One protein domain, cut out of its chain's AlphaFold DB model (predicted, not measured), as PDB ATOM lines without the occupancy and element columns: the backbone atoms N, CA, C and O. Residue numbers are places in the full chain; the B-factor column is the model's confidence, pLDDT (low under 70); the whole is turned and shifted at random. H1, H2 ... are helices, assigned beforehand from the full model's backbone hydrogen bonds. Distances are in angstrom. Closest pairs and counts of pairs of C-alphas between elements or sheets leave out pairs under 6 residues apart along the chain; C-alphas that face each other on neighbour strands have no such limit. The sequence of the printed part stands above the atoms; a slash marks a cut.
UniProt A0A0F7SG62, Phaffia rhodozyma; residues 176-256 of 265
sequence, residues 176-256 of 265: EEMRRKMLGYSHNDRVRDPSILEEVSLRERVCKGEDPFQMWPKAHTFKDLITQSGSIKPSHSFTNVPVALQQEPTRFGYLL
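What this domain is: This is residues 176 to 256 of the 265 residues of a protein of Phaffia rhodozyma (UniProt A0A0F7SG62). Three short helices, H1, H2 and H3, form a loose cluster; H4 sits away from it on a long loop, and a long link, residues 229 to 242, leads across to H5 at the far end. The printed part has 81 residues with five named helices, H1 to H5 in order along the chain, and no named strand; the class is all helix, though under half of the printed residues, 35 of 81, are in named helices. The whole is loose, radius of gyration of the C-alphas 14.8 A, spanning 39 by 33 by 23 A.

Where its parts are: H1, residues 176 to 184, begins at C-alpha 176 (343.591, 283.452, 127.836) and is 11.8 A long. H2 is residues 194 to 197, 5.6 A. H3, residues 199 to 208, is 14.1 A. H4, residues 222 to 228, is 9.9 A. H5, residues 243 to 247, 6.1 A, ends at C-alpha 247 (367.812, 291.193, 132.317).

How they stand to each other: H1 and H2 are close but not clearly touching, closest C-alphas Arg 179 and Leu 197, 6.1 A. H2 and H3 are likewise, Ile 196 and Leu 202, 6.0 A. H1 and H3 are near each other, with 6 pairs of C-alphas within 10 A. H4 and H5 are apart from each other and from H1, H2 and H3. Every O i to N i+4 pair is within hydrogen-bond range in H1, H3, H4 and H5; H2 is too short for one.

The domain as a whole: The farthest C-alphas, Arg 192 and Gln 247, are 39.6 A apart. The links H3 to H4 and H4 to H5 are long. The printed part has no cut, and no printed residue is under 70 in pLDDT.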
ATOM      1  N   GLU A 176     344.436 282.863 128.878       95.50
ATOM      2  CA  GLU A 176     343.591 283.452 127.836       95.50
ATOM      3  C   GLU A 176     344.343 283.615 126.509       95.50
ATOM      4  O   GLU A 176     343.828 283.240 125.452       95.50
ATOM      5  N   GLU A 177     345.586 284.092 126.542       94.25
ATOM      6  CA  GLU A 177     346.392 284.231 125.330       94.25
ATOM      7  C   GLU A 177     346.711 282.878 124.681       94.25
ATOM      8  O   GLU A 177     346.673 282.761 123.450       94.25
ATOM      9  N   MET A 178     346.938 281.834 125.485       95.19
ATOM     10  CA  MET A 178     347.088 280.472 124.970       95.19
ATOM     11  C   MET A 178     345.812 279.980 124.295       95.19
ATOM     12  O   MET A 178     345.889 279.514 123.160       95.19
ATOM     13  N   ARG A 179     344.641 280.123 124.937       94.94
ATOM     14  CA  ARG A 179     343.347 279.755 124.331       94.94
ATOM     15  C   ARG A 179     343.127 280.494 123.020       94.94
ATOM     16  O   ARG A 179     342.720 279.890 122.030       94.94
ATOM     17  N   ARG A 180     343.448 281.790 122.987       93.31
ATOM     18  CA  ARG A 180     343.357 282.606 121.775       93.31
ATOM     19  C   ARG A 180     344.283 282.083 120.675       93.31
ATOM     20  O   ARG A 180     343.833 281.995 119.535       93.31
ATOM     21  N   LYS A 181     345.524 281.671 120.988       93.44
ATOM     22  CA  LYS A 181     346.392 280.980 120.011       93.44
ATOM     23  C   LYS A 181     345.745 279.671 119.563       93.44
ATOM     24  O   LYS A 181     345.636 279.472 118.362       93.44
ATOM     25  N   MET A 182     345.256 278.831 120.479       93.25
ATOM     26  CA  MET A 182     344.624 277.542 120.150       93.25
ATOM     27  C   MET A 182     343.430 277.684 119.196       93.25
ATOM     28  O   MET A 182     343.281 276.875 118.284       93.25
ATOM     29  N   LEU A 183     342.605 278.713 119.387       91.12
ATOM     30  CA  LEU A 183     341.425 278.992 118.565       91.12
ATOM     31  C   LEU A 183     341.752 279.722 117.254       91.12
ATOM     32  O   LEU A 183     341.055 279.541 116.257       91.12
ATOM     33  N   GLY A 184     342.794 280.557 117.257       86.69
ATOM     34  CA  GLY A 184     343.056 281.532 116.200       86.69
ATOM     35  C   GLY A 184     344.244 281.239 115.286       86.69
ATOM     36  O   GLY A 184     344.504 282.060 114.409       86.69
ATOM     37  N   TYR A 185     344.988 280.147 115.483       82.75
ATOM     38  CA  TYR A 185     346.135 279.775 114.635       82.75
ATOM     39  C   TYR A 185     345.795 278.712 113.577       82.75
ATOM     40  O   TYR A 185     344.687 278.174 113.555       82.75
ATOM     41  N   SER A 186     346.771 278.391 112.718       79.44
ATOM     42  CA  SER A 186     346.616 277.537 111.527       79.44
ATOM     43  C   SER A 186     346.086 276.127 111.771       79.44
ATOM     44  O   SER A 186     345.622 275.470 110.842       79.44
ATOM     45  N   HIS A 187     346.114 275.670 113.022       83.12
ATOM     46  CA  HIS A 187     345.596 274.368 113.410       83.12
ATOM     47  C   HIS A 187     344.491 274.435 114.469       83.12
ATOM     48  O   HIS A 187     344.428 273.611 115.387       83.12
ATOM     49  N   ASN A 188     343.600 275.420 114.350       82.81
ATOM     50  CA  ASN A 188     342.398 275.502 115.181       82.81
ATOM     51  C   ASN A 188     341.455 274.289 115.033       82.81
ATOM     52  O   ASN A 188     340.629 274.028 115.908       82.81
ATOM     53  N   ASP A 189     341.620 273.495 113.972       85.19
ATOM     54  CA  ASP A 189     340.958 272.210 113.738       85.19
ATOM     55  C   ASP A 189     341.330 271.140 114.781       85.19
ATOM     56  O   ASP A 189     340.601 270.161 114.967       85.19
ATOM     57  N   ARG A 190     342.435 271.338 115.510       89.88
ATOM     58  CA  ARG A 190     342.863 270.456 116.606       89.88
ATOM     59  C   ARG A 190     342.046 270.637 117.879       89.88
ATOM     60  O   ARG A 190     342.045 269.745 118.722       89.88
ATOM     61  N   VAL A 191     341.308 271.740 118.015       90.62
ATOM     62  CA  VAL A 191     340.347 271.926 119.110       90.62
ATOM     63  C   VAL A 191     339.081 271.123 118.801       90.62
ATOM     64  O   VAL A 191     338.093 271.646 118.278       90.62
ATOM     65  N   ARG A 192     339.149 269.816 119.078       88.06
ATOM     66  CA  ARG A 192     338.054 268.855 118.860       88.06
ATOM     67  C   ARG A 192     337.138 268.709 120.070       88.06
ATOM     68  O   ARG A 192     335.948 268.479 119.892       88.06
ATOM     69  N   ASP A 193     337.692 268.874 121.265       91.00
ATOM     70  CA  ASP A 193     336.963 268.865 122.528       91.00
ATOM     71  C   ASP A 193     337.101 270.244 123.196       91.00
ATOM     72  O   ASP A 193     338.222 270.649 123.501       91.00
ATOM     73  N   PRO A 194     336.005 270.991 123.418       91.44
ATOM     74  CA  PRO A 194     336.043 272.273 124.120       91.44
ATOM     75  C   PRO A 194     336.604 272.197 125.547       91.44
ATOM     76  O   PRO A 194     337.130 273.202 126.022       91.44
ATOM     77  N   SER A 195     336.546 271.034 126.209       93.88
ATOM     78  CA  SER A 195     337.051 270.846 127.579       93.88
ATOM     79  C   SER A 195     338.553 271.139 127.700       93.88
ATOM     80  O   SER A 195     339.046 271.541 128.756       93.88
ATOM     81  N   ILE A 196     339.303 271.018 126.598       93.94
ATOM     82  CA  ILE A 196     340.729 271.352 126.570       93.94
ATOM     83  C   ILE A 196     340.954 272.863 126.728       93.94
ATOM     84  O   ILE A 196     342.051 273.288 127.062       93.94
ATOM     85  N   LEU A 197     339.948 273.705 126.502       94.88
ATOM     86  CA  LEU A 197     340.073 275.150 126.695       94.88
ATOM     87  C   LEU A 197     339.740 275.582 128.126       94.88
ATOM     88  O   LEU A 197     340.026 276.723 128.487       94.88
ATOM     89  N   GLU A 198     339.141 274.713 128.942       95.38
ATOM     90  CA  GLU A 198     338.784 275.043 130.321       95.38
ATOM     91  C   GLU A 198     340.031 275.370 131.148       95.38
ATOM     92  O   GLU A 198     341.084 274.758 130.974       95.38
ATOM     93  N   GLU A 199     339.923 276.346 132.054       94.94
ATOM     94  CA  GLU A 199     341.063 276.848 132.831       94.94
ATOM     95  C   GLU A 199     341.825 275.744 133.555       94.94
ATOM     96  O   GLU A 199     343.034 275.629 133.378       94.94
ATOM     97  N   VAL A 200     341.125 274.921 134.336       94.38
ATOM     98  CA  VAL A 200     341.745 273.865 135.147       94.38
ATOM     99  C   VAL A 200     342.483 272.866 134.254       94.38
ATOM    100  O   VAL A 200     343.654 272.572 134.483       94.38
ATOM    101  N   SER A 201     341.815 272.418 133.191       94.00
ATOM    102  CA  SER A 201     342.337 271.472 132.203       94.00
ATOM    103  C   SER A 201     343.581 272.021 131.496       94.00
ATOM    104  O   SER A 201     344.609 271.345 131.403       94.00
ATOM    105  N   LEU A 202     343.519 273.261 131.002       95.19
ATOM    106  CA  LEU A 202     344.637 273.907 130.318       95.19
ATOM    107  C   LEU A 202     345.808 274.169 131.269       95.19
ATOM    108  O   LEU A 202     346.948 273.864 130.921       95.19
ATOM    109  N   ARG A 203     345.536 274.680 132.475       95.06
ATOM    110  CA  ARG A 203     346.550 274.936 133.504       95.06
ATOM    111  C   ARG A 203     347.311 273.668 133.853       95.06
ATOM    112  O   ARG A 203     348.536 273.692 133.875       95.06
ATOM    113  N   GLU A 204     346.610 272.556 134.061       94.44
ATOM    114  CA  GLU A 204     347.242 271.273 134.366       94.44
ATOM    115  C   GLU A 204     348.256 270.867 133.286       94.44
ATOM    116  O   GLU A 204     349.398 270.528 133.605       94.44
ATOM    117  N   ARG A 205     347.888 270.989 132.004       94.19
ATOM    118  CA  ARG A 205     348.798 270.675 130.889       94.19
ATOM    119  C   ARG A 205     349.981 271.621 130.803       94.19
ATOM    120  O   ARG A 205     351.098 271.173 130.552       94.19
ATOM    121  N   VAL A 206     349.755 272.910 131.042       94.69
ATOM    122  CA  VAL A 206     350.816 273.921 131.090       94.69
ATOM    123  C   VAL A 206     351.820 273.598 132.196       94.69
ATOM    124  O   VAL A 206     353.021 273.573 131.943       94.69
ATOM    125  N   CYS A 207     351.341 273.283 133.400       93.94
ATOM    126  CA  CYS A 207     352.179 272.951 134.551       93.94
ATOM    127  C   CYS A 207     352.946 271.633 134.383       93.94
ATOM    128  O   CYS A 207     354.009 271.464 134.976       93.94
ATOM    129  N   LYS A 208     352.428 270.703 133.577       93.12
ATOM    130  CA  LYS A 208     353.095 269.434 133.251       93.12
ATOM    131  C   LYS A 208     353.952 269.499 131.982       93.12
ATOM    132  O   LYS A 208     354.659 268.543 131.683       93.12
ATOM    133  N   GLY A 209     353.887 270.581 131.206       93.06
ATOM    134  CA  GLY A 209     354.562 270.654 129.910       93.06
ATOM    135  C   GLY A 209     353.978 269.701 128.859       93.06
ATOM    136  O   GLY A 209     354.698 269.257 127.968       93.06
ATOM    137  N   GLU A 210     352.697 269.345 128.951       93.56
ATOM    138  CA  GLU A 210     352.006 268.441 128.014       93.56
ATOM    139  C   GLU A 210     351.578 269.153 126.722       93.56
ATOM    140  O   GLU A 210     351.569 270.382 126.651       93.56
ATOM    141  N   ASP A 211     351.216 268.401 125.679       92.50
ATOM    142  CA  ASP A 211     350.724 268.985 124.425       92.50
ATOM    143  C   ASP A 211     349.434 269.809 124.657       92.50
ATOM    144  O   ASP A 211     348.490 269.313 125.283       92.50
ATOM    145  N   PRO A 212     349.345 271.054 124.149       92.00
ATOM    146  CA  PRO A 212     348.202 271.927 124.419       92.00
ATOM    147  C   PRO A 212     346.872 271.372 123.897       92.00
ATOM    148  O   PRO A 212     345.828 271.677 124.477       92.00
ATOM    149  N   PHE A 213     346.904 270.531 122.856       92.25
ATOM    150  CA  PHE A 213     345.734 269.923 122.218       92.25
ATOM    151  C   PHE A 213     345.468 268.485 122.675       92.25
ATOM    152  O   PHE A 213     344.584 267.843 122.112       92.25
ATOM    153  N   GLN A 214     346.212 267.971 123.663       88.56
ATOM    154  CA  GLN A 214     346.151 266.565 124.089       88.56
ATOM    155  C   GLN A 214     346.401 265.580 122.935       88.56
ATOM    156  O   GLN A 214     345.809 264.501 122.865       88.56
ATOM    157  N   MET A 215     347.267 265.957 121.993       87.50
ATOM    158  CA  MET A 215     347.579 265.138 120.828       87.50
ATOM    159  C   MET A 215     348.916 264.417 120.972       87.50
ATOM    160  O   MET A 215     349.819 264.847 121.686       87.50
ATOM    161  N   TRP A 216     349.060 263.333 120.210       84.44
ATOM    162  CA  TRP A 216     350.366 262.736 119.958       84.44
ATOM    163  C   TRP A 216     351.243 263.698 119.144       84.44
ATOM    164  O   TRP A 216     350.734 264.391 118.253       84.44
ATOM    165  N   PRO A 217     352.555 263.732 119.416       83.94
ATOM    166  CA  PRO A 217     353.459 264.643 118.737       83.94
ATOM    167  C   PRO A 217     353.594 264.296 117.253       83.94
ATOM    168  O   PRO A 217     353.585 263.131 116.849       83.94
ATOM    169  N   LYS A 218     353.780 265.328 116.427       78.69
ATOM    170  CA  LYS A 218     354.213 265.152 115.038       78.69
ATOM    171  C   LYS A 218     355.719 264.894 115.028       78.69
ATOM    172  O   LYS A 218     356.503 265.830 114.926       78.69
ATOM    173  N   ALA A 219     356.100 263.629 115.161       84.19
ATOM    174  CA  ALA A 219     357.488 263.191 115.236       84.19
ATOM    175  C   ALA A 219     357.910 262.391 113.994       84.19
ATOM    176  O   ALA A 219     357.111 261.655 113.412       84.19
ATOM    177  N   HIS A 220     359.185 262.511 113.613       82.81
ATOM    178  CA  HIS A 220     359.779 261.786 112.480       82.81
ATOM    179  C   HIS A 220     360.780 260.706 112.909       82.81
ATOM    180  O   HIS A 220     361.271 259.950 112.072       82.81
ATOM    181  N   THR A 221     361.057 260.596 114.210       86.19
ATOM    182  CA  THR A 221     361.878 259.534 114.794       86.19
ATOM    183  C   THR A 221     361.189 258.946 116.026       86.19
ATOM    184  O   THR A 221     360.381 259.607 116.679       86.19
ATOM    185  N   PHE A 222     361.523 257.701 116.382       87.44
ATOM    186  CA  PHE A 222     361.023 257.091 117.622       87.44
ATOM    187  C   PHE A 222     361.498 257.831 118.870       87.44
ATOM    188  O   PHE A 222     360.765 257.897 119.852       87.44
ATOM    189  N   LYS A 223     362.708 258.400 118.825       86.31
ATOM    190  CA  LYS A 223     363.234 259.229 119.908       86.31
ATOM    191  C   LYS A 223     362.312 260.422 120.140       86.31
ATOM    192  O   LYS A 223     361.849 260.586 121.261       86.31
ATOM    193  N   ASP A 224     361.996 261.178 119.090       86.75
ATOM    194  CA  ASP A 224     361.154 262.376 119.199       86.75
ATOM    195  C   ASP A 224     359.716 262.018 119.584       86.75
ATOM    196  O   ASP A 224     359.085 262.723 120.366       86.75
ATOM    197  N   LEU A 225     359.205 260.887 119.083       87.75
ATOM    198  CA  LEU A 225     357.900 260.379 119.491       87.75
ATOM    199  C   LEU A 225     357.883 260.130 120.999       87.75
ATOM    200  O   LEU A 225     357.005 260.645 121.678       87.75
ATOM    201  N   ILE A 226     358.851 259.387 121.537       85.75
ATOM    202  CA  ILE A 226     358.905 259.057 122.968       85.75
ATOM    203  C   ILE A 226     359.127 260.312 123.815       85.75
ATOM    204  O   ILE A 226     358.477 260.462 124.844       85.75
ATOM    205  N   THR A 227     360.015 261.220 123.403       82.56
ATOM    206  CA  THR A 227     360.353 262.401 124.209       82.56
ATOM    207  C   THR A 227     359.257 263.455 124.236       82.56
ATOM    208  O   THR A 227     359.136 264.174 125.225       82.56
ATOM    209  N   GLN A 228     358.471 263.566 123.167       84.62
ATOM    210  CA  GLN A 228     357.370 264.520 123.093       84.62
ATOM    211  C   GLN A 228     356.023 263.921 123.522       84.62
ATOM    212  O   GLN A 228     355.057 264.670 123.684       84.62
ATOM    213  N   SER A 229     355.936 262.597 123.684       85.00
ATOM    214  CA  SER A 229     354.728 261.931 124.176       85.00
ATOM    215  C   SER A 229     354.610 262.096 125.688       85.00
ATOM    216  O   SER A 229     355.464 261.639 126.443       85.00
ATOM    217  N   GLY A 230     353.517 262.716 126.128       84.75
ATOM    218  CA  GLY A 230     353.261 262.991 127.540       84.75
ATOM    219  C   GLY A 230     353.896 264.298 128.022       84.75
ATOM    220  O   GLY A 230     353.940 265.294 127.295       84.75
ATOM    221  N   SER A 231     354.323 264.304 129.283       90.12
ATOM    222  CA  SER A 231     354.846 265.481 129.980       90.12
ATOM    223  C   SER A 231     356.328 265.703 129.664       90.12
ATOM    224  O   SER A 231     357.152 264.803 129.846       90.12
ATOM    225  N   ILE A 232     356.690 266.913 129.233       90.81
ATOM    226  CA  ILE A 232     358.097 267.293 129.060       90.81
ATOM    227  C   ILE A 232     358.768 267.367 130.431       90.81
ATOM    228  O   ILE A 232     358.250 267.991 131.355       90.81
ATOM    229  N   LYS A 233     359.960 266.775 130.556       89.38
ATOM    230  CA  LYS A 233     360.753 266.874 131.783       89.38
ATOM    231  C   LYS A 233     361.180 268.333 132.018       89.38
ATOM    232  O   LYS A 233     361.890 268.876 131.170       89.38
ATOM    233  N   PRO A 234     360.831 268.943 133.166       91.38
ATOM    234  CA  PRO A 234     361.268 270.295 133.474       91.38
ATOM    235  C   PRO A 234     362.797 270.412 133.548       91.38
ATOM    236  O   PRO A 234     363.483 269.529 134.071       91.38
ATOM    237  N   SER A 235     363.319 271.531 133.055       90.88
ATOM    238  CA  SER A 235     364.687 271.996 133.249       90.88
ATOM    239  C   SER A 235     364.707 273.120 134.280       90.88
ATOM    240  O   SER A 235     363.860 274.010 134.260       90.88
ATOM    241  N   HIS A 236     365.726 273.104 135.136       88.12
ATOM    242  CA  HIS A 236     366.023 274.188 136.078       88.12
ATOM    243  C   HIS A 236     367.317 274.933 135.718       88.12
ATOM    244  O   HIS A 236     367.829 275.715 136.515       88.12
ATOM    245  N   SER A 237     367.865 274.672 134.526       87.62
ATOM    246  CA  SER A 237     369.010 275.398 133.982       87.62
ATOM    247  C   SER A 237     368.529 276.432 132.970       87.62
ATOM    248  O   SER A 237     367.933 276.070 131.955       87.62
ATOM    249  N   PHE A 238     368.823 277.704 133.240       89.69
ATOM    250  CA  PHE A 238     368.453 278.852 132.402       89.69
ATOM    251  C   PHE A 238     369.685 279.578 131.850       89.69
ATOM    252  O   PHE A 238     369.680 280.790 131.673       89.69
ATOM    253  N   THR A 239     370.769 278.839 131.602       85.88
ATOM    254  CA  THR A 239     372.022 279.404 131.075       85.88
ATOM    255  C   THR A 239     371.920 279.819 129.607       85.88
ATOM    256  O   THR A 239     372.655 280.702 129.179       85.88
ATOM    257  N   ASN A 240     371.011 279.203 128.846       89.75
ATOM    258  CA  ASN A 240     370.771 279.484 127.432       89.75
ATOM    259  C   ASN A 240     369.345 280.019 127.228       89.75
ATOM    260  O   ASN A 240     368.464 279.281 126.789       89.75
ATOM    261  N   VAL A 241     369.107 281.278 127.606       94.56
ATOM    262  CA  VAL A 241     367.816 281.974 127.441       94.56
ATOM    263  C   VAL A 241     368.025 283.361 126.821       94.56
ATOM    264  O   VAL A 241     369.107 283.928 126.995       94.56
ATOM    265  N   PRO A 242     367.010 283.952 126.159       95.94
ATOM    266  CA  PRO A 242     367.133 285.279 125.564       95.94
ATOM    267  C   PRO A 242     367.541 286.353 126.579       95.94
ATOM    268  O   PRO A 242     367.085 286.349 127.725       95.94
ATOM    269  N   VAL A 243     368.315 287.343 126.135       94.69
ATOM    270  CA  VAL A 243     368.832 288.465 126.940       94.69
ATOM    271  C   VAL A 243     367.731 289.177 127.731       94.69
ATOM    272  O   VAL A 243     367.946 289.577 128.873       94.69
ATOM    273  N   ALA A 244     366.525 289.304 127.170       93.06
ATOM    274  CA  ALA A 244     365.398 289.922 127.870       93.06
ATOM    275  C   ALA A 244     365.006 289.168 129.156       93.06
ATOM    276  O   ALA A 244     364.692 289.810 130.157       93.06
ATOM    277  N   LEU A 245     365.067 287.831 129.154       93.94
ATOM    278  CA  LEU A 245     364.783 287.010 130.335       93.94
ATOM    279  C   LEU A 245     365.913 287.109 131.364       93.94
ATOM    280  O   LEU A 245     365.640 287.112 132.559       93.94
ATOM    281  N   GLN A 246     367.164 287.230 130.909       92.81
ATOM    282  CA  GLN A 246     368.315 287.415 131.798       92.81
ATOM    283  C   GLN A 246     368.265 288.772 132.515       92.81
ATOM    284  O   GLN A 246     368.580 288.866 133.696       92.81
ATOM    285  N   GLN A 247     367.861 289.824 131.799       93.50
ATOM    286  CA  GLN A 247     367.812 291.193 132.317       93.50
ATOM    287  C   GLN A 247     366.586 291.463 133.198       93.50
ATOM    288  O   GLN A 247     366.671 292.258 134.128       93.50
ATOM    289  N   GLU A 248     365.443 290.836 132.906       93.44
ATOM    290  CA  GLU A 248     364.183 291.059 133.630       93.44
ATOM    291  C   GLU A 248     363.519 289.737 134.067       93.44
ATOM    292  O   GLU A 248     362.371 289.463 133.698       93.44
ATOM    293  N   PRO A 249     364.197 288.910 134.887       91.62
ATOM    294  CA  PRO A 249     363.704 287.586 135.262       91.62
ATOM    295  C   PRO A 249     362.390 287.643 136.046       91.62
ATOM    296  O   PRO A 249     361.555 286.762 135.897       91.62
ATOM    297  N   THR A 250     362.156 288.700 136.830       92.19
ATOM    298  CA  THR A 250     360.892 288.887 137.562       92.19
ATOM    299  C   THR A 250     359.727 289.192 136.622       92.19
ATOM    300  O   THR A 250     358.635 288.661 136.794       92.19
ATOM    301  N   ARG A 251     359.946 290.021 135.594       91.94
ATOM    302  CA  ARG A 251     358.900 290.373 134.622       91.94
ATOM    303  C   ARG A 251     358.511 289.180 133.755       91.94
ATOM    304  O   ARG A 251     357.343 289.021 133.415       91.94
ATOM    305  N   PHE A 252     359.497 288.365 133.386       93.38
ATOM    306  CA  PHE A 252     359.320 287.191 132.536       93.38
ATOM    307  C   PHE A 252     359.332 285.875 133.328       93.38
ATOM    308  O   PHE A 252     359.568 284.820 132.746       93.38
ATOM    309  N   GLY A 253     359.048 285.911 134.637       92.56
ATOM    310  CA  GLY A 253     359.105 284.733 135.514       92.56
ATOM    311  C   GLY A 253     358.194 283.587 135.061       92.56
ATOM    312  O   GLY A 253     358.549 282.419 135.200       92.56
ATOM    313  N   TYR A 254     357.085 283.913 134.387       93.12
ATOM    314  CA  TYR A 254     356.165 282.943 133.782       93.12
ATOM    315  C   TYR A 254     356.788 282.096 132.651       93.12
ATOM    316  O   TYR A 254     356.215 281.084 132.249       93.12
ATOM    317  N   LEU A 255     357.940 282.510 132.111       94.94
ATOM    318  CA  LEU A 255     358.734 281.747 131.144       94.94
ATOM    319  C   LEU A 255     359.826 280.902 131.813       94.94
ATOM    320  O   LEU A 255     360.563 280.211 131.116       94.94
ATOM    321  N   LEU A 256     359.966 280.985 133.133       93.12
ATOM    322  CA  LEU A 256     360.955 280.269 133.932       93.12
ATOM    323  C   LEU A 256     360.221 279.280 134.855       93.12
ATOM    324  O   LEU A 256     359.271 278.622 134.433       93.12
TER     325      LEU A 256